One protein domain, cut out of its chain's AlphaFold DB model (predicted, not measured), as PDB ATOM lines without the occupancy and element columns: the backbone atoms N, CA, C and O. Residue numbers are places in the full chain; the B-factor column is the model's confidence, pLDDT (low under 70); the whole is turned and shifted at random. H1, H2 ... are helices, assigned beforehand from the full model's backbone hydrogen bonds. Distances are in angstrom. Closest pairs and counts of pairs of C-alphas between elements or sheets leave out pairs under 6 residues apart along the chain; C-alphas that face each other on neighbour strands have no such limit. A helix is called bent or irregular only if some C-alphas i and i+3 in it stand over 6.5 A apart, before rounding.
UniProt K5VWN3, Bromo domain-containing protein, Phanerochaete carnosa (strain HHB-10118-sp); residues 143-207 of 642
ATOM      1  N   LYS A 143      38.108 -39.648 -19.516       67.38
ATOM      2  CA  LYS A 143      37.776 -40.995 -18.996       67.38
ATOM      3  C   LYS A 143      37.163 -41.920 -20.050       67.38
ATOM      4  O   LYS A 143      37.252 -43.134 -19.909       67.38
ATOM      5  N   ASP A 144      36.586 -41.336 -21.094       68.69
ATOM      6  CA  ASP A 144      36.022 -42.036 -22.245       68.69
ATOM      7  C   ASP A 144      37.032 -42.098 -23.415       68.69
ATOM      8  O   ASP A 144      36.668 -42.532 -24.500       68.69
ATOM      9  N   GLY A 145      38.287 -41.659 -23.222       68.25
ATOM     10  CA  GLY A 145      39.353 -41.703 -24.234       68.25
ATOM     11  C   GLY A 145      39.489 -40.464 -25.128       68.25
ATOM     12  O   GLY A 145      40.348 -40.424 -26.011       68.25
ATOM     13  N   VAL A 146      38.671 -39.432 -24.907       71.44
ATOM     14  CA  VAL A 146      38.740 -38.171 -25.661       71.44
ATOM     15  C   VAL A 146      40.021 -37.418 -25.282       71.44
ATOM     16  O   VAL A 146      40.269 -37.151 -24.108       71.44
ATOM     17  N   GLY A 147      40.853 -37.095 -26.277       70.00
ATOM     18  CA  GLY A 147      42.148 -36.427 -26.080       70.00
ATOM     19  C   GLY A 147      43.318 -37.351 -25.711       70.00
ATOM     20  O   GLY A 147      44.401 -36.848 -25.420       70.00
ATOM     21  N   GLN A 148      43.125 -38.677 -25.714       74.62
ATOM     22  CA  GLN A 148      44.213 -39.656 -25.527       74.62
ATOM     23  C   GLN A 148      44.873 -40.076 -26.850       74.62
ATOM     24  O   GLN A 148      46.048 -40.424 -26.868       74.62
ATOM     25  N   PHE A 149      44.135 -40.007 -27.958       77.12
ATOM     26  CA  PHE A 149      44.665 -40.228 -29.304       77.12
ATOM     27  C   PHE A 149      45.362 -38.978 -29.847       77.12
ATOM     28  O   PHE A 149      45.012 -37.854 -29.480       77.12
ATOM     29  N   SER A 150      46.319 -39.168 -30.761       76.88
ATOM     30  CA  SER A 150      47.028 -38.068 -31.422       76.88
ATOM     31  C   SER A 150      46.052 -37.086 -32.095       76.88
ATOM     32  O   SER A 150      45.119 -37.536 -32.772       76.88
ATOM     33  N   PRO A 151      46.256 -35.761 -31.952       75.56
ATOM     34  CA  PRO A 151      45.415 -34.755 -32.600       75.56
ATOM     35  C   PRO A 151      45.344 -34.981 -34.117       75.56
ATOM     36  O   PRO A 151      46.369 -35.215 -34.751       75.56
ATOM     37  N   GLY A 152      44.137 -34.938 -34.693       74.31
ATOM     38  CA  GLY A 152      43.905 -35.160 -36.128       74.31
ATOM     39  C   GLY A 152      43.758 -36.626 -36.562       74.31
ATOM     40  O   GLY A 152      43.431 -36.875 -37.719       74.31
ATOM     41  N   SER A 153      43.947 -37.599 -35.662       84.12
ATOM     42  CA  SER A 153      43.680 -39.016 -35.952       84.12
ATOM     43  C   SER A 153      42.186 -39.280 -36.176       84.12
ATOM     44  O   SER A 153      41.338 -38.714 -35.483       84.12
ATOM     45  N   GLU A 154      41.851 -40.212 -37.074       80.56
ATOM     46  CA  GLU A 154      40.468 -40.673 -37.273       80.56
ATOM     47  C   GLU A 154      39.842 -41.194 -35.974       80.56
ATOM     48  O   GLU A 154      38.667 -40.946 -35.712       80.56
ATOM     49  N   TRP A 155      40.641 -41.818 -35.101       81.19
ATOM     50  CA  TRP A 155      40.203 -42.243 -33.771       81.19
ATOM     51  C   TRP A 155      39.878 -41.068 -32.849       81.19
ATOM     52  O   TRP A 155      38.883 -41.112 -32.127       81.19
ATOM     53  N   ALA A 156      40.672 -39.996 -32.896       80.44
ATOM     54  CA  ALA A 156      40.392 -38.782 -32.133       80.44
ATOM     55  C   ALA A 156      39.083 -38.131 -32.611       80.44
ATOM     56  O   ALA A 156      38.237 -37.776 -31.787       80.44
ATOM     57  N   ASN A 157      38.876 -38.065 -33.930       81.62
ATOM     58  CA  ASN A 157      37.660 -37.534 -34.549       81.62
ATOM     59  C   ASN A 157      36.430 -38.398 -34.232       81.62
ATOM     60  O   ASN A 157      35.370 -37.872 -33.888       81.62
ATOM     61  N   LEU A 158      36.572 -39.725 -34.274       84.19
ATOM     62  CA  LEU A 158      35.508 -40.670 -33.945       84.19
ATOM     63  C   LEU A 158      35.111 -40.569 -32.467       84.19
ATOM     64  O   LEU A 158      33.924 -40.428 -32.171       84.19
ATOM     65  N   MET A 159      36.074 -40.542 -31.543       81.81
ATOM     66  CA  MET A 159      35.804 -40.402 -30.105       81.81
ATOM     67  C   MET A 159      35.157 -39.057 -29.762       81.81
ATOM     68  O   MET A 159      34.213 -39.013 -28.969       81.81
ATOM     69  N   LEU A 160      35.597 -37.972 -30.408       81.50
ATOM     70  CA  LEU A 160      34.970 -36.656 -30.290       81.50
ATOM     71  C   LEU A 160      33.523 -36.687 -30.812       81.50
ATOM     72  O   LEU A 160      32.612 -36.218 -30.131       81.50
ATOM     73  N   SER A 161      33.286 -37.304 -31.975       82.38
ATOM     74  CA  SER A 161      31.951 -37.403 -32.581       82.38
ATOM     75  C   SER A 161      30.966 -38.214 -31.729       82.38
ATOM     76  O   SER A 161      29.808 -37.823 -31.570       82.38
ATOM     77  N   LEU A 162      31.423 -39.313 -31.120       81.69
ATOM     78  CA  LEU A 162      30.618 -40.140 -30.220       81.69
ATOM     79  C   LEU A 162      30.303 -39.397 -28.920       81.69
ATOM     80  O   LEU A 162      29.202 -39.525 -28.382       81.69
ATOM     81  N   LYS A 163      31.243 -38.582 -28.428       80.50
ATOM     82  CA  LYS A 163      31.043 -37.772 -27.226       80.50
ATOM     83  C   LYS A 163      30.051 -36.633 -27.464       80.50
ATOM     84  O   LYS A 163      29.182 -36.421 -26.619       80.50
ATOM     85  N   LEU A 164      30.147 -35.962 -28.613       79.00
ATOM     86  CA  LEU A 164      29.232 -34.898 -29.038       79.00
ATOM     87  C   LEU A 164      27.798 -35.409 -29.233       79.00
ATOM     88  O   LEU A 164      26.851 -34.739 -28.832       79.00
ATOM     89  N   LYS A 165      27.625 -36.622 -29.779       74.56
ATOM     90  CA  LYS A 165      26.302 -37.249 -29.960       74.56
ATOM     91  C   LYS A 165      25.610 -37.645 -28.645       74.56
ATOM     92  O   LYS A 165      24.387 -37.760 -28.617       74.56
ATOM     93  N   GLY A 166      26.362 -37.819 -27.556       68.38
ATOM     94  CA  GLY A 166      25.828 -38.157 -26.233       68.38
ATOM     95  C   GLY A 166      25.364 -39.614 -26.086       68.38
ATOM     96  O   GLY A 166      25.277 -40.379 -27.044       68.38
ATOM     97  N   LYS A 167      25.077 -40.033 -24.844       68.69
ATOM     98  CA  LYS A 167      24.629 -41.406 -24.551       68.69
ATOM     99  C   LYS A 167      23.155 -41.580 -24.921       68.69
ATOM    100  O   LYS A 167      22.298 -40.858 -24.408       68.69
ATOM    101  N   ARG A 168      22.847 -42.570 -25.762       67.81
ATOM    102  CA  ARG A 168      21.474 -42.899 -26.165       67.81
ATOM    103  C   ARG A 168      20.906 -43.999 -25.273       67.81
ATOM    104  O   ARG A 168      21.267 -45.163 -25.401       67.81
ATOM    105  N   TYR A 169      19.984 -43.633 -24.386       64.88
ATOM    106  CA  TYR A 169      19.289 -44.594 -23.530       64.88
ATOM    107  C   TYR A 169      18.165 -45.290 -24.303       64.88
ATOM    108  O   TYR A 169      17.221 -44.636 -24.751       64.88
ATOM    109  N   ARG A 170      18.253 -46.616 -24.449       73.38
ATOM    110  CA  ARG A 170      17.234 -47.434 -25.129       73.38
ATOM    111  C   ARG A 170      16.211 -47.999 -24.148       73.38
ATOM    112  O   ARG A 170      16.528 -48.353 -23.012       73.38
ATOM    113  N   THR A 171      14.961 -48.120 -24.593       76.06
ATOM    114  CA  THR A 171      13.901 -48.734 -23.773       76.06
ATOM    115  C   THR A 171      14.118 -50.245 -23.633       76.06
ATOM    116  O   THR A 171      14.720 -50.881 -24.498       76.06
ATOM    117  N   LYS A 172      13.580 -50.871 -22.574       72.06
ATOM    118  CA  LYS A 172      13.723 -52.325 -22.328       72.06
ATOM    119  C   LYS A 172      13.281 -53.186 -23.526       72.06
ATOM    120  O   LYS A 172      13.915 -54.191 -23.825       72.06
ATOM    121  N   LYS A 173      12.225 -52.768 -24.241       75.88
ATOM    122  CA  LYS A 173      11.718 -53.442 -25.453       75.88
ATOM    123  C   LYS A 173      12.679 -53.319 -26.642       75.88
ATOM    124  O   LYS A 173      12.751 -54.224 -27.465       75.88
ATOM    125  N   GLU A 174      13.404 -52.210 -26.736       74.62
ATOM    126  CA  GLU A 174      14.398 -51.962 -27.783       74.62
ATOM    127  C   GLU A 174      15.700 -52.723 -27.510       74.62
ATOM    128  O   GLU A 174      16.221 -53.354 -28.426       74.62
ATOM    129  N   ARG A 175      16.162 -52.775 -26.251       74.31
ATOM    130  CA  ARG A 175      17.309 -53.612 -25.848       74.31
ATOM    131  C   ARG A 175      17.077 -55.092 -26.155       74.31
ATOM    132  O   ARG A 175      17.905 -55.697 -26.818       74.31
ATOM    133  N   LEU A 176      15.904 -55.629 -25.800       71.88
ATOM    134  CA  LEU A 176      15.525 -57.017 -26.110       71.88
ATOM    135  C   LEU A 176      15.468 -57.309 -27.618       71.88
ATOM    136  O   LEU A 176      15.709 -58.436 -28.043       71.88
ATOM    137  N   ARG A 177      15.129 -56.309 -28.442       76.00
ATOM    138  CA  ARG A 177      15.140 -56.460 -29.903       76.00
ATOM    139  C   ARG A 177      16.569 -56.532 -30.436       76.00
ATOM    140  O   ARG A 177      16.829 -57.379 -31.278       76.00
ATOM    141  N   VAL A 178      17.464 -55.690 -29.924       71.81
ATOM    142  CA  VAL A 178      18.882 -55.638 -30.317       71.81
ATOM    143  C   VAL A 178      19.645 -56.874 -29.833       71.81
ATOM    144  O   VAL A 178      20.405 -57.454 -30.595       71.81
ATOM    145  N   GLU A 179      19.373 -57.360 -28.620       74.81
ATOM    146  CA  GLU A 179      19.915 -58.639 -28.129       74.81
ATOM    147  C   GLU A 179      19.485 -59.822 -29.010       74.81
ATOM    148  O   GLU A 179      20.244 -60.770 -29.190       74.81
ATOM    149  N   LYS A 180      18.286 -59.749 -29.607       79.44
ATOM    150  CA  LYS A 180      17.770 -60.771 -30.527       79.44
ATOM    151  C   LYS A 180      18.280 -60.617 -31.968       79.44
ATOM    152  O   LYS A 180      18.339 -61.617 -32.676       79.44
ATOM    153  N   SER A 181      18.606 -59.401 -32.419       70.19
ATOM    154  CA  SER A 181      19.047 -59.107 -33.796       70.19
ATOM    155  C   SER A 181      20.563 -58.957 -33.969       70.19
ATOM    156  O   SER A 181      21.019 -58.851 -35.102       70.19
ATOM    157  N   GLY A 182      21.336 -58.943 -32.881       71.19
ATOM    158  CA  GLY A 182      22.785 -58.734 -32.907       71.19
ATOM    159  C   GLY A 182      23.202 -57.251 -32.894       71.19
ATOM    160  O   GLY A 182      22.341 -56.363 -32.868       71.19
ATOM    161  N   PRO A 183      24.522 -56.968 -32.862       76.31
ATOM    162  CA  PRO A 183      25.062 -55.608 -32.841       76.31
ATOM    163  C   PRO A 183      24.566 -54.770 -34.029       76.31
ATOM    164  O   PRO A 183      24.346 -55.324 -35.106       76.31
ATOM    165  N   PRO A 184      24.394 -53.444 -33.872       78.50
ATOM    166  CA  PRO A 184      24.021 -52.587 -34.988       78.50
ATOM    167  C   PRO A 184      25.141 -52.593 -36.034       78.50
ATOM    168  O   PRO A 184      26.286 -52.264 -35.724       78.50
ATOM    169  N   LEU A 185      24.803 -52.983 -37.260       78.75
ATOM    170  CA  LEU A 185      25.710 -53.009 -38.404       78.75
ATOM    171  C   LEU A 185      25.362 -51.850 -39.347       78.75
ATOM    172  O   LEU A 185      24.186 -51.549 -39.559       78.75
ATOM    173  N   SER A 186      26.383 -51.204 -39.901       77.19
ATOM    174  CA  SER A 186      26.264 -50.240 -40.994       77.19
ATOM    175  C   SER A 186      25.962 -50.959 -42.317       77.19
ATOM    176  O   SER A 186      26.072 -52.184 -42.410       77.19
ATOM    177  N   ALA A 187      25.620 -50.199 -43.360       78.44
ATOM    178  CA  ALA A 187      25.394 -50.721 -44.712       78.44
ATOM    179  C   ALA A 187      26.604 -51.508 -45.260       78.44
ATOM    180  O   ALA A 187      26.428 -52.453 -46.024       78.44
ATOM    181  N   ASP A 188      27.806 -51.171 -44.788       77.00
ATOM    182  CA  ASP A 188      29.068 -51.805 -45.182       77.00
ATOM    183  C   ASP A 188      29.406 -53.063 -44.355       77.00
ATOM    184  O   ASP A 188      30.478 -53.645 -44.504       77.00
ATOM    185  N   GLY A 189      28.524 -53.477 -43.437       74.50
ATOM    186  CA  GLY A 189      28.746 -54.627 -42.552       74.50
ATOM    187  C   GLY A 189      29.704 -54.363 -41.382       74.50
ATOM    188  O   GLY A 189      30.016 -55.283 -40.629       74.50
ATOM    189  N   SER A 190      30.159 -53.121 -41.196       76.00
ATOM    190  CA  SER A 190      30.925 -52.686 -40.023       76.00
ATOM    191  C   SER A 190      30.010 -52.392 -38.831       76.00
ATOM    192  O   SER A 190      28.823 -52.125 -38.998       76.00
ATOM    193  N   ILE A 191      30.538 -52.443 -37.606       79.88
ATOM    194  CA  ILE A 191      29.756 -52.116 -36.405       79.88
ATOM    195  C   ILE A 191      29.476 -50.610 -36.379       79.88
ATOM    196  O   ILE A 191      30.402 -49.799 -36.378       79.88
ATOM    197  N   ASP A 192      28.203 -50.228 -36.302       79.38
ATOM    198  CA  ASP A 192      27.807 -48.829 -36.161       79.38
ATOM    199  C   ASP A 192      27.854 -48.402 -34.686       79.38
ATOM    200  O   ASP A 192      26.877 -48.511 -33.931       79.38
ATOM    201  N   TYR A 193      29.010 -47.873 -34.277       79.50
ATOM    202  CA  TYR A 193      29.255 -47.358 -32.926       79.50
ATOM    203  C   TYR A 193      28.315 -46.210 -32.532       79.50
ATOM    204  O   TYR A 193      28.120 -45.960 -31.343       79.50
ATOM    205  N   THR A 194      27.685 -45.524 -33.491       77.69
ATOM    206  CA  THR A 194      26.766 -44.412 -33.200       77.69
ATOM    207  C   THR A 194      25.382 -44.889 -32.760       77.69
ATOM    208  O   THR A 194      24.653 -44.161 -32.083       77.69
ATOM    209  N   GLN A 195      25.021 -46.126 -33.106       76.00
ATOM    210  CA  GLN A 195      23.777 -46.774 -32.690       76.00
ATOM    211  C   GLN A 195      23.943 -47.635 -31.433       76.00
ATOM    212  O   GLN A 195      22.966 -48.234 -30.966       76.00
ATOM    213  N   MET A 196      25.156 -47.717 -30.888       74.44
ATOM    214  CA  MET A 196      25.439 -48.431 -29.651       74.44
ATOM    215  C   MET A 196      25.074 -47.606 -28.414       74.44
ATOM    216  O   MET A 196      25.175 -46.384 -28.398       74.44
ATOM    217  N   GLU A 197      24.663 -48.300 -27.352       74.38
ATOM    218  CA  GLU A 197      24.340 -47.662 -26.072       74.38
ATOM    219  C   GLU A 197      25.599 -47.261 -25.283       74.38
ATOM    220  O   GLU A 197      25.605 -46.219 -24.626       74.38
ATOM    221  N   ASP A 198      26.674 -48.051 -25.381       75.81
ATOM    222  CA  ASP A 198      27.960 -47.757 -24.745       75.81
ATOM    223  C   ASP A 198      29.144 -48.074 -25.678       75.81
ATOM    224  O   ASP A 198      29.767 -49.134 -25.569       75.81
ATOM    225  N   PRO A 199      29.448 -47.185 -26.641       76.88
ATOM    226  CA  PRO A 199      30.538 -47.410 -27.587       76.88
ATOM    227  C   PRO A 199      31.918 -47.354 -26.913       76.88
ATOM    228  O   PRO A 199      32.822 -48.090 -27.302       76.88
ATOM    229  N   PHE A 200      32.085 -46.552 -25.858       76.81
ATOM    230  CA  PHE A 200      33.381 -46.329 -25.208       76.81
ATOM    231  C   PHE A 200      33.934 -47.572 -24.505       76.81
ATOM    232  O   PHE A 200      35.144 -47.773 -24.491       76.81
ATOM    233  N   SER A 201      33.071 -48.457 -23.995       75.12
ATOM    234  CA  SER A 201      33.509 -49.738 -23.428       75.12
ATOM    235  C   SER A 201      34.198 -50.631 -24.467       75.12
ATOM    236  O   SER A 201      35.200 -51.266 -24.150       75.12
ATOM    237  N   VAL A 202      33.719 -50.638 -25.716       75.19
ATOM    238  CA  VAL A 202      34.336 -51.410 -26.811       75.19
ATOM    239  C   VAL A 202      35.608 -50.734 -27.314       75.19
ATOM    240  O   VAL A 202      36.602 -51.402 -27.581       75.19
ATOM    241  N   LEU A 203      35.597 -49.403 -27.400       73.81
ATOM    242  CA  LEU A 203      36.731 -48.630 -27.908       73.81
ATOM    243  C   LEU A 203      37.871 -48.471 -26.894       73.81
ATOM    244  O   LEU A 203      38.986 -48.132 -27.280       73.81
ATOM    245  N   SER A 204      37.619 -48.774 -25.616       71.81
ATOM    246  CA  SER A 204      38.612 -48.699 -24.540       71.81
ATOM    247  C   SER A 204      39.854 -49.566 -24.776       71.81
ATOM    248  O   SER A 204      40.934 -49.216 -24.310       71.81
ATOM    249  N   VAL A 205      39.719 -50.653 -25.543       76.06
ATOM    250  CA  VAL A 205      40.821 -51.557 -25.913       76.06
ATOM    251  C   VAL A 205      41.842 -50.873 -26.826       76.06
ATOM    252  O   VAL A 205      43.015 -51.226 -26.810       76.06
ATOM    253  N   PHE A 206      41.410 -49.878 -27.603       73.62
ATOM    254  CA  PHE A 206      42.270 -49.146 -28.535       73.62
ATOM    255  C   PHE A 206      42.918 -47.910 -27.906       73.62
ATOM    256  O   PHE A 206      43.656 -47.203 -28.590       73.62
ATOM    257  N   LEU A 207      42.650 -47.624 -26.629       74.62
ATOM    258  CA  LEU A 207      43.265 -46.490 -25.950       74.62
ATOM    259  C   LEU A 207      44.760 -46.745 -25.737       74.62
ATOM    260  O   LEU A 207      45.131 -47.835 -25.297       74.62
TER     261      LEU A 207
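What this domain is: This is residues 143 to 207 of the 642 residues of the protein "Bromo domain-containing protein" of Phanerochaete carnosa (strain HHB-10118-sp) (UniProt K5VWN3). An open, elongated arrangement has the longest helix, H1, and the short helix H3 side by side at one end, running opposite ways without clearly touching, while H2 lies by itself at the other end. The short link of residues 166 to 171 leads out to H2, and the long link of residues 182 to 198 loops back from it to H3. The printed part has 65 residues with three named helices, in the order H1, H2, H3, and no named strand; the class is all helix, though under half of the residues, 30 of 65, are in named elements. The whole is only just compact, close to loose, with a radius of gyration of the C-alphas of 12.9 A, and its spans of 38 by 25 by 19 A make it only just elongated.

Where its parts are: H1, residues 154 to 165, begins at C-alpha 154 (40.468, -40.673, -37.273) and is 16.3 A long from first to last C-alpha. H2, residues 172 to 181, begins at C-alpha 172 (13.723, -52.325, -22.328) and is 14.3 A long. H3, residues 199 to 206, is 11.9 A long and ends at C-alpha 206 (42.270, -49.146, -28.535). H3 is only just irregular: C-alphas 202 and 205 are 6.55 A apart.

How they stand to each other: H1 and H3 are close but not clearly touching; their closest C-alphas, those of Leu 162 and Pro 199, are 7.7 A apart. They run opposite ways at a shallow tilt of 20 degrees. H2 is apart from H1 and from H3. In H1 and H2 every O i to N i+4 pair is within hydrogen-bond range; in H3 it is 2 of 4, with 3 of 5 O i to N i+3 pairs within range.

The domain as a whole: The two C-alphas farthest apart, those of Pro 151 and Lys 173, are 39.2 A apart. The printed part has no cut. The mean pLDDT of the printed part is 75.6, and residues 143 to 145 and 166 to 169 are under 70.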